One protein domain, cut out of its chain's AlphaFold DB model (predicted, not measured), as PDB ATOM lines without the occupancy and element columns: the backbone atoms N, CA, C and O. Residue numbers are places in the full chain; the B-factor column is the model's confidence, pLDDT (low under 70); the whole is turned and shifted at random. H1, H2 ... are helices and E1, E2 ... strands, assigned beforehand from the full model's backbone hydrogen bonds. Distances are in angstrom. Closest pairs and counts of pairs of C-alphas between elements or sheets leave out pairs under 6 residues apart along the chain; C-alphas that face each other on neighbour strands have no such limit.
ATOM      1  N   SER A  19      26.101  86.011 -18.622       92.12
ATOM      2  CA  SER A  19      26.278  85.753 -17.193       92.12
ATOM      3  C   SER A  19      25.314  84.681 -16.689       92.12
ATOM      4  O   SER A  19      24.100  84.726 -16.899       92.12
ATOM      5  N   ILE A  20      25.872  83.686 -16.006       93.81
ATOM      6  CA  ILE A  20      25.141  82.609 -15.351       93.81
ATOM      7  C   ILE A  20      25.264  82.807 -13.843       93.81
ATOM      8  O   ILE A  20      26.335  82.638 -13.264       93.81
ATOM      9  N   HIS A  21      24.153  83.135 -13.189       94.19
ATOM     10  CA  HIS A  21      24.123  83.295 -11.739       94.19
ATOM     11  C   HIS A  21      24.064  81.934 -11.037       94.19
ATOM     12  O   HIS A  21      23.195  81.108 -11.326       94.19
ATOM     13  N   CYS A  22      24.973  81.698 -10.092       94.75
ATOM     14  CA  CYS A  22      25.032  80.471  -9.302       94.75
ATOM     15  C   CYS A  22      25.181  80.791  -7.812       94.75
ATOM     16  O   CYS A  22      25.991  81.625  -7.421       94.75
ATOM     17  N   ASP A  23      24.433  80.098  -6.956       95.69
ATOM     18  CA  ASP A  23      24.508  80.260  -5.500       95.69
ATOM     19  C   ASP A  23      25.419  79.234  -4.808       95.69
ATOM     20  O   ASP A  23      25.682  79.324  -3.606       95.69
ATOM     21  N   SER A  24      25.960  78.274  -5.562       95.00
ATOM     22  CA  SER A  24      26.866  77.253  -5.049       95.00
ATOM     23  C   SER A  24      28.320  77.614  -5.333       95.00
ATOM     24  O   SER A  24      28.867  77.265  -6.378       95.00
ATOM     25  N   GLN A  25      28.999  78.228  -4.360       94.94
ATOM     26  CA  GLN A  25      30.436  78.539  -4.459       94.94
ATOM     27  C   GLN A  25      31.286  77.307  -4.807       94.94
ATOM     28  O   GLN A  25      32.228  77.391  -5.591       94.94
ATOM     29  N   ALA A  26      30.914  76.133  -4.288       94.56
ATOM     30  CA  ALA A  26      31.583  74.881  -4.623       94.56
ATOM     31  C   ALA A  26      31.395  74.488  -6.099       94.56
ATOM     32  O   ALA A  26      32.305  73.920  -6.698       94.56
ATOM     33  N   ALA A  27      30.230  74.756  -6.699       94.31
ATOM     34  CA  ALA A  27      30.018  74.531  -8.128       94.31
ATOM     35  C   ALA A  27      30.814  75.531  -8.976       94.31
ATOM     36  O   ALA A  27      31.466  75.102  -9.924       94.31
ATOM     37  N   ILE A  28      30.835  76.811  -8.586       95.25
ATOM     38  CA  ILE A  28      31.619  77.866  -9.251       95.25
ATOM     39  C   ILE A  28      33.109  77.505  -9.256       95.25
ATOM     40  O   ILE A  28      33.731  77.447 -10.315       95.25
ATOM     41  N   GLY A  29      33.667  77.153  -8.091       94.06
ATOM     42  CA  GLY A  29      35.073  76.758  -7.977       94.06
ATOM     43  C   GLY A  29      35.420  75.505  -8.788       94.06
ATOM     44  O   GLY A  29      36.536  75.373  -9.287       94.06
ATOM     45  N   ARG A  30      34.460  74.590  -8.977       95.31
ATOM     46  CA  ARG A  30      34.652  73.418  -9.840       95.31
ATOM     47  C   ARG A  30      34.547  73.750 -11.321       95.31
ATOM     48  O   ARG A  30      35.323  73.178 -12.072       95.31
ATOM     49  N   ALA A  31      33.652  74.646 -11.731       94.12
ATOM     50  CA  ALA A  31      33.359  74.948 -13.134       94.12
ATOM     51  C   ALA A  31      34.601  75.388 -13.932       94.12
ATOM     52  O   ALA A  31      34.809  74.927 -15.052       94.12
ATOM     53  N   GLY A  32      35.461  76.213 -13.326       89.06
ATOM     54  CA  GLY A  32      36.732  76.647 -13.923       89.06
ATOM     55  C   GLY A  32      37.930  75.734 -13.628       89.06
ATOM     56  O   GLY A  32      39.022  75.963 -14.144       89.06
ATOM     57  N   SER A  33      37.773  74.703 -12.792       92.44
ATOM     58  CA  SER A  33      38.908  73.892 -12.342       92.44
ATOM     59  C   SER A  33      39.405  72.949 -13.434       92.44
ATOM     60  O   SER A  33      38.675  72.078 -13.921       92.44
ATOM     61  N   MET A  34      40.698  73.054 -13.756       88.69
ATOM     62  CA  MET A  34      41.349  72.118 -14.671       88.69
ATOM     63  C   MET A  34      41.542  70.723 -14.071       88.69
ATOM     64  O   MET A  34      41.556  69.740 -14.810       88.69
ATOM     65  N   MET A  35      41.684  70.653 -12.744       92.00
ATOM     66  CA  MET A  35      41.957  69.418 -12.005       92.00
ATOM     67  C   MET A  35      40.687  68.634 -11.667       92.00
ATOM     68  O   MET A  35      40.747  67.432 -11.410       92.00
ATOM     69  N   TYR A  36      39.527  69.293 -11.655       93.31
ATOM     70  CA  TYR A  36      38.268  68.613 -11.402       93.31
ATOM     71  C   TYR A  36      37.870  67.747 -12.602       93.31
ATOM     72  O   TYR A  36      37.715  68.243 -13.714       93.31
ATOM     73  N   ASN A  37      37.680  66.446 -12.375       89.50
ATOM     74  CA  ASN A  37      37.380  65.480 -13.438       89.50
ATOM     75  C   ASN A  37      35.947  64.923 -13.404       89.50
ATOM     76  O   ASN A  37      35.577  64.182 -14.308       89.50
ATOM     77  N   GLY A  38      35.138  65.282 -12.399       88.31
ATOM     78  CA  GLY A  38      33.788  64.749 -12.211       88.31
ATOM     79  C   GLY A  38      33.774  63.239 -11.935       88.31
ATOM     80  O   GLY A  38      33.971  62.424 -12.830       88.31
ATOM     81  N   LYS A  39      33.470  62.837 -10.696       90.81
ATOM     82  CA  LYS A  39      33.506  61.416 -10.290       90.81
ATOM     83  C   LYS A  39      32.516  60.526 -11.060       90.81
ATOM     84  O   LYS A  39      32.786  59.350 -11.267       90.81
ATOM     85  N   SER A  40      31.374  61.071 -11.488       95.69
ATOM     86  CA  SER A  40      30.351  60.353 -12.257       95.69
ATOM     87  C   SER A  40      30.326  60.802 -13.722       95.69
ATOM     88  O   SER A  40      30.644  61.947 -14.052       95.69
ATOM     89  N   ARG A  41      29.866  59.918 -14.621       96.06
ATOM     90  CA  ARG A  41      29.773  60.204 -16.068       96.06
ATOM     91  C   ARG A  41      28.967  61.470 -16.373       96.06
ATOM     92  O   ARG A  41      29.376  62.255 -17.225       96.06
ATOM     93  N   HIS A  42      27.825  61.657 -15.707       95.69
ATOM     94  CA  HIS A  42      26.949  62.803 -15.962       95.69
ATOM     95  C   HIS A  42      27.577  64.117 -15.480       95.69
ATOM     96  O   HIS A  42      27.463  65.125 -16.174       95.69
ATOM     97  N   ILE A  43      28.301  64.101 -14.352       95.19
ATOM     98  CA  ILE A  43      29.026  65.278 -13.862       95.19
ATOM     99  C   ILE A  43      30.175  65.623 -14.807       95.19
ATOM    100  O   ILE A  43      30.292  66.774 -15.214       95.19
ATOM    101  N   ARG A  44      30.984  64.634 -15.207       95.31
ATOM    102  CA  ARG A  44      32.130  64.853 -16.102       95.31
ATOM    103  C   ARG A  44      31.719  65.463 -17.442       95.31
ATOM    104  O   ARG A  44      32.359  66.400 -17.903       95.31
ATOM    105  N   ARG A  45      30.625  64.976 -18.043       95.25
ATOM    106  CA  ARG A  45      30.083  65.545 -19.290       95.25
ATOM    107  C   ARG A  45      29.712  67.020 -19.131       95.25
ATOM    108  O   ARG A  45      30.152  67.831 -19.933       95.25
ATOM    109  N   ARG A  46      28.947  67.361 -18.087       94.88
ATOM    110  CA  ARG A  46      28.533  68.749 -17.820       94.88
ATOM    111  C   ARG A  46      29.729  69.653 -17.524       94.88
ATOM    112  O   ARG A  46      29.781  70.758 -18.045       94.88
ATOM    113  N   HIS A  47      30.687  69.172 -16.729       95.50
ATOM    114  CA  HIS A  47      31.905  69.913 -16.394       95.50
ATOM    115  C   HIS A  47      32.717  70.273 -17.637       95.50
ATOM    116  O   HIS A  47      33.077  71.431 -17.804       95.50
ATOM    117  N   ASN A  48      32.942  69.313 -18.540       94.62
ATOM    118  CA  ASN A  48      33.703  69.566 -19.765       94.62
ATOM    119  C   ASN A  48      33.060  70.665 -20.620       94.62
ATOM    120  O   ASN A  48      33.753  71.595 -21.018       94.62
ATOM    121  N   THR A  49      31.742  70.603 -20.833       95.06
ATOM    122  CA  THR A  49      31.015  71.631 -21.592       95.06
ATOM    123  C   THR A  49      31.085  72.996 -20.911       95.06
ATOM    124  O   THR A  49      31.412  73.985 -21.555       95.06
ATOM    125  N   VAL A  50      30.815  73.070 -19.602       94.81
ATOM    126  CA  VAL A  50      30.859  74.345 -18.862       94.81
ATOM    127  C   VAL A  50      32.261  74.952 -18.901       94.81
ATOM    128  O   VAL A  50      32.405  76.147 -19.141       94.81
ATOM    129  N   ARG A  51      33.300  74.134 -18.724       95.06
ATOM    130  CA  ARG A  51      34.695  74.576 -18.779       95.06
ATOM    131  C   ARG A  51      35.086  75.097 -20.163       95.06
ATOM    132  O   ARG A  51      35.803  76.090 -20.241       95.06
ATOM    133  N   GLU A  52      34.632  74.457 -21.236       94.88
ATOM    134  CA  GLU A  52      34.869  74.912 -22.613       94.88
ATOM    135  C   GLU A  52      34.169  76.250 -22.894       94.88
ATOM    136  O   GLU A  52      34.787  77.173 -23.426       94.88
ATOM    137  N   LEU A  53      32.917  76.404 -22.453       94.94
ATOM    138  CA  LEU A  53      32.163  77.656 -22.589       94.94
ATOM    139  C   LEU A  53      32.781  78.805 -21.777       94.94
ATOM    140  O   LEU A  53      32.831  79.938 -22.252       94.94
ATOM    141  N   LEU A  54      33.285  78.514 -20.574       94.00
ATOM    142  CA  LEU A  54      34.034  79.477 -19.764       94.00
ATOM    143  C   LEU A  54      35.359  79.863 -20.433       94.00
ATOM    144  O   LEU A  54      35.695  81.041 -20.505       94.00
ATOM    145  N   SER A  55      36.103  78.881 -20.951       92.94
ATOM    146  CA  SER A  55      37.415  79.113 -21.576       92.94
ATOM    147  C   SER A  55      37.306  79.874 -22.900       92.94
ATOM    148  O   SER A  55      38.210  80.622 -23.253       92.94
ATOM    149  N   SER A  56      36.197  79.700 -23.623       93.38
ATOM    150  CA  SER A  56      35.875  80.452 -24.844       93.38
ATOM    151  C   SER A  56      35.263  81.830 -24.571       93.38
ATOM    152  O   SER A  56      35.021  82.579 -25.512       93.38
ATOM    153  N   GLY A  57      35.004  82.181 -23.304       91.56
ATOM    154  CA  GLY A  57      34.411  83.464 -22.920       91.56
ATOM    155  C   GLY A  57      32.942  83.628 -23.323       91.56
ATOM    156  O   GLY A  57      32.405  84.729 -23.230       91.56
ATOM    157  N   ILE A  58      32.279  82.551 -23.763       94.69
ATOM    158  CA  ILE A  58      30.864  82.568 -24.165       94.69
ATOM    159  C   ILE A  58      29.965  82.792 -22.946       94.69
ATOM    160  O   ILE A  58      28.918  83.432 -23.058       94.69
ATOM    161  N   ILE A  59      30.372  82.273 -21.786       95.31
ATOM    162  CA  ILE A  59      29.664  82.456 -20.521       95.31
ATOM    163  C   ILE A  59      30.597  82.990 -19.439       95.31
ATOM    164  O   ILE A  59      31.792  82.691 -19.431       95.31
ATOM    165  N   THR A  60      30.025  83.704 -18.478       94.75
ATOM    166  CA  THR A  60      30.640  83.990 -17.177       94.75
ATOM    167  C   THR A  60      29.782  83.373 -16.078       94.75
ATOM    168  O   THR A  60      28.599  83.102 -16.285       94.75
ATOM    169  N   VAL A  61      30.368  83.082 -14.915       94.12
ATOM    170  CA  VAL A  61      29.621  82.540 -13.774       94.12
ATOM    171  C   VAL A  61      29.809  83.457 -12.581       94.12
ATOM    172  O   VAL A  61      30.915  83.569 -12.055       94.12
ATOM    173  N   ASP A  62      28.707  84.054 -12.142       94.56
ATOM    174  CA  ASP A  62      28.685  85.040 -11.071       94.56
ATOM    175  C   ASP A  62      27.981  84.473  -9.842       94.56
ATOM    176  O   ASP A  62      26.963  83.777  -9.933       94.56
ATOM    177  N   TYR A  63      28.534  84.763  -8.667       95.56
ATOM    178  CA  TYR A  63      27.919  84.339  -7.418       95.56
ATOM    179  C   TYR A  63      26.693  85.197  -7.098       95.56
ATOM    180  O   TYR A  63      26.777  86.423  -7.063       95.56
ATOM    181  N   VAL A  64      25.578  84.542  -6.773       95.31
ATOM    182  CA  VAL A  64      24.381  85.182  -6.217       95.31
ATOM    183  C   VAL A  64      24.004  84.504  -4.905       95.31
ATOM    184  O   VAL A  64      24.154  83.296  -4.740       95.31
ATOM    185  N   LYS A  65      23.496  85.258  -3.935       94.25
ATOM    186  CA  LYS A  65      22.984  84.655  -2.702       94.25
ATOM    187  C   LYS A  65      21.720  83.854  -3.023       94.25
ATOM    188  O   LYS A  65      20.873  84.321  -3.770       94.25
ATOM    189  N   SER A  66      21.538  82.688  -2.401       89.31
ATOM    190  CA  SER A  66      20.397  81.795  -2.695       89.31
ATOM    191  C   SER A  66      19.023  82.482  -2.571       89.31
ATOM    192  O   SER A  66      18.133  82.240  -3.373       89.31
ATOM    193  N   LYS A  67      18.867  83.420  -1.622       85.50
ATOM    194  CA  LYS A  67      17.628  84.211  -1.456       85.50
ATOM    195  C   LYS A  67      17.325  85.145  -2.634       85.50
ATOM    196  O   LYS A  67      16.161  85.453  -2.860       85.50
ATOM    197  N   ASP A  68      18.360  85.573  -3.346       88.81
ATOM    198  CA  ASP A  68      18.285  86.493  -4.481       88.81
ATOM    199  C   ASP A  68      18.326  85.723  -5.819       88.81
ATOM    200  O   ASP A  68      18.198  86.307  -6.895       88.81
ATOM    201  N   ASN A  69      18.480  84.393  -5.772       90.19
ATOM    202  CA  ASN A  69      18.485  83.541  -6.951       90.19
ATOM    203  C   ASN A  69      17.051  83.270  -7.429       90.19
ATOM    204  O   ASN A  69      16.366  82.382  -6.927       90.19
ATOM    205  N   VAL A  70      16.620  83.981  -8.470       88.00
ATOM    206  CA  VAL A  70      15.280  83.833  -9.070       88.00
ATOM    207  C   VAL A  70      14.978  82.426  -9.608       88.00
ATOM    208  O   VAL A  70      13.812  82.068  -9.752       88.00
ATOM    209  N   SER A  71      16.007  81.619  -9.894       89.00
ATOM    210  CA  SER A  71      15.846  80.245 -10.392       89.00
ATOM    211  C   SER A  71      15.627  79.215  -9.283       89.00
ATOM    212  O   SER A  71      15.020  78.173  -9.527       89.00
ATOM    213  N   ASP A  72      16.074  79.502  -8.059       89.19
ATOM    214  CA  ASP A  72      16.000  78.579  -6.925       89.19
ATOM    215  C   ASP A  72      14.552  78.119  -6.630       89.19
ATOM    216  O   ASP A  72      14.306  76.908  -6.558       89.19
ATOM    217  N   PRO A  73      13.554  79.025  -6.621       90.62
ATOM    218  CA  PRO A  73      12.137  78.682  -6.517       90.62
ATOM    219  C   PRO A  73      11.615  77.706  -7.580       90.62
ATOM    220  O   PRO A  73      10.680  76.959  -7.305       90.62
ATOM    221  N   LEU A  74      12.207  77.677  -8.778       90.12
ATOM    222  CA  LEU A  74      11.793  76.777  -9.863       90.12
ATOM    223  C   LEU A  74      12.251  75.329  -9.633       90.12
ATOM    224  O   LEU A  74      11.759  74.413 -10.287       90.12
ATOM    225  N   THR A  75      13.190  75.117  -8.709       89.00
ATOM    226  CA  THR A  75      13.751  73.796  -8.379       89.00
ATOM    227  C   THR A  75      13.264  73.244  -7.041       89.00
ATOM    228  O   THR A  75      13.528  72.085  -6.718       89.00
ATOM    229  N   LYS A  76      12.546  74.059  -6.261       87.25
ATOM    230  CA  LYS A  76      12.098  73.734  -4.906       87.25
ATOM    231  C   LYS A  76      10.587  73.561  -4.844       87.25
ATOM    232  O   LYS A  76       9.831  74.222  -5.548       87.25
ATOM    233  N   GLY A  77      10.136  72.710  -3.926       89.88
ATOM    234  CA  GLY A  77       8.743  72.715  -3.493       89.88
ATOM    235  C   GLY A  77       8.482  73.962  -2.653       89.88
ATOM    236  O   GLY A  77       9.077  74.121  -1.587       89.88
ATOM    237  N   LEU A  78       7.624  74.858  -3.133       89.44
ATOM    238  CA  LEU A  78       7.271  76.092  -2.432       89.44
ATOM    239  C   LEU A  78       5.891  75.984  -1.789       89.44
ATOM    240  O   LEU A  78       4.972  75.382  -2.342       89.44
ATOM    241  N   SER A  79       5.723  76.648  -0.645       92.00
ATOM    242  CA  SER A  79       4.394  76.931  -0.103       92.00
ATOM    243  C   SER A  79       3.652  77.936  -0.993       92.00
ATOM    244  O   SER A  79       4.261  78.659  -1.786       92.00
ATOM    245  N   ARG A  80       2.329  78.045  -0.825       89.38
ATOM    246  CA  ARG A  80       1.504  79.020  -1.560       89.38
ATOM    247  C   ARG A  80       2.019  80.457  -1.412       89.38
ATOM    248  O   ARG A  80       2.106  81.179  -2.399       89.38
ATOM    249  N   GLU A  81       2.420  80.845  -0.203       88.81
ATOM    250  CA  GLU A  81       3.033  82.155   0.052       88.81
ATOM    251  C   GLU A  81       4.380  82.319  -0.662       88.81
ATOM    252  O   GLU A  81       4.683  83.391  -1.188       88.81
ATOM    253  N   GLY A  82       5.194  81.257  -0.709       88.62
ATOM    254  CA  GLY A  82       6.463  81.249  -1.437       88.62
ATOM    255  C   GLY A  82       6.272  81.463  -2.939       88.62
ATOM    256  O   GLY A  82       7.010  82.242  -3.546       88.62
ATOM    257  N   VAL A  83       5.241  80.843  -3.521       89.25
ATOM    258  CA  VAL A  83       4.852  81.052  -4.924       89.25
ATOM    259  C   VAL A  83       4.408  82.495  -5.158       89.25
ATOM    260  O   VAL A  83       4.851  83.122  -6.120       89.25
ATOM    261  N   GLU A  84       3.575  83.064  -4.285       88.69
ATOM    262  CA  GLU A  84       3.106  84.444  -4.445       88.69
ATOM    263  C   GLU A  84       4.255  85.459  -4.346       88.69
ATOM    264  O   GLU A  84       4.370  86.360  -5.179       88.69
ATOM    265  N   ARG A  85       5.148  85.292  -3.365       87.38
ATOM    266  CA  ARG A  85       6.316  86.166  -3.200       87.38
ATOM    267  C   ARG A  85       7.252  86.082  -4.404       87.38
ATOM    268  O   ARG A  85       7.662  87.111  -4.933       87.38
ATOM    269  N   THR A  86       7.563  84.865  -4.848       89.19
ATOM    270  CA  THR A  86       8.491  84.665  -5.965       89.19
ATOM    271  C   THR A  86       7.891  85.133  -7.284       89.19
ATOM    272  O   THR A  86       8.571  85.803  -8.052       89.19
ATOM    273  N   SER A  87       6.618  84.828  -7.554       89.19
ATOM    274  CA  SER A  87       5.954  85.264  -8.790       89.19
ATOM    275  C   SER A  87       5.994  86.784  -8.940       89.19
ATOM    276  O   SER A  87       6.390  87.259  -9.999       89.19
ATOM    277  N   LYS A  88       5.724  87.537  -7.865       87.81
ATOM    278  CA  LYS A  88       5.898  89.000  -7.853       87.81
ATOM    279  C   LYS A  88       7.346  89.412  -8.138       87.81
ATOM    280  O   LYS A  88       7.564  90.288  -8.966       87.81
ATOM    281  N   GLY A  89       8.326  88.758  -7.505       85.94
ATOM    282  CA  GLY A  89       9.754  89.009  -7.747       85.94
ATOM    283  C   GLY A  89      10.209  88.716  -9.185       85.94
ATOM    284  O   GLY A  89      11.091  89.395  -9.694       85.94
ATOM    285  N   MET A  90       9.569  87.762  -9.864       89.81
ATOM    286  CA  MET A  90       9.800  87.440 -11.280       89.81
ATOM    287  C   MET A  90       9.003  88.333 -12.249       89.81
ATOM    288  O   MET A  90       9.052  88.120 -13.458       89.81
ATOM    289  N   GLY A  91       8.228  89.304 -11.750       89.94
ATOM    290  CA  GLY A  91       7.362  90.154 -12.575       89.94
ATOM    291  C   GLY A  91       6.090  89.462 -13.079       89.94
ATOM    292  O   GLY A  91       5.390  89.990 -13.942       89.94
TER     293      GLY A  91
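Overview. This is residues 19 to 91 of the 104 residues of an uncharacterized protein of Capsicum annuum (UniProt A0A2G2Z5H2). Two unequal lobes lie along one elongated axis: a two-strand parallel ribbon, E1 and E2, with H1 and the long H2 packed on E2, and a small lobe of H3 and H4. The printed part has 73 residues, with four named helices and two named strands in the order E1, H1, H2, E2, H3, H4; of the 45 residues in named elements helices hold 36 and strands 9, and the class is mostly helix. The whole is loose, radius of gyration of the C-alphas 14.9 A, spanning 42 by 26 by 16 A.

Along the chain. E1 is residues 19 to 22, from C-alpha 19 at (26.278, 85.753, -17.193). H1 is 25 to 31, H2 41 to 55 (21.1 A), E2 59 to 63 (13.4 A), H3 72 to 75 and H4 80 to 89 (14.4 A), ending at C-alpha 89 (9.754, 89.009, -7.747).

Arrangement. E1, H1, H2, E2 form a strand-helix-strand unit, parallel neighbour strands joined through helices, its crossover right-handed; N 20 and O 60 are 2.8 A apart, within hydrogen-bond range. H2, with residues 47 to 51 alone, touches H1 about perpendicular, 82 degrees; the closest C-alphas, Ala 31 and Arg 51, are 5.8 A apart. H3 and H4 are close but not clearly touching, closest C-alphas Pro 73 and Thr 86, 7.0 A. H2 and H4 are apart. Every O i to N i+4 pair is within range in H1, H2 and H4; H3 is too short for one.

Size, cuts and confidence. The farthest C-alphas, Met 35 and Arg 80, are 42.9 A apart. The printed part has no cut, no long link, and no printed residue under pLDDT 70.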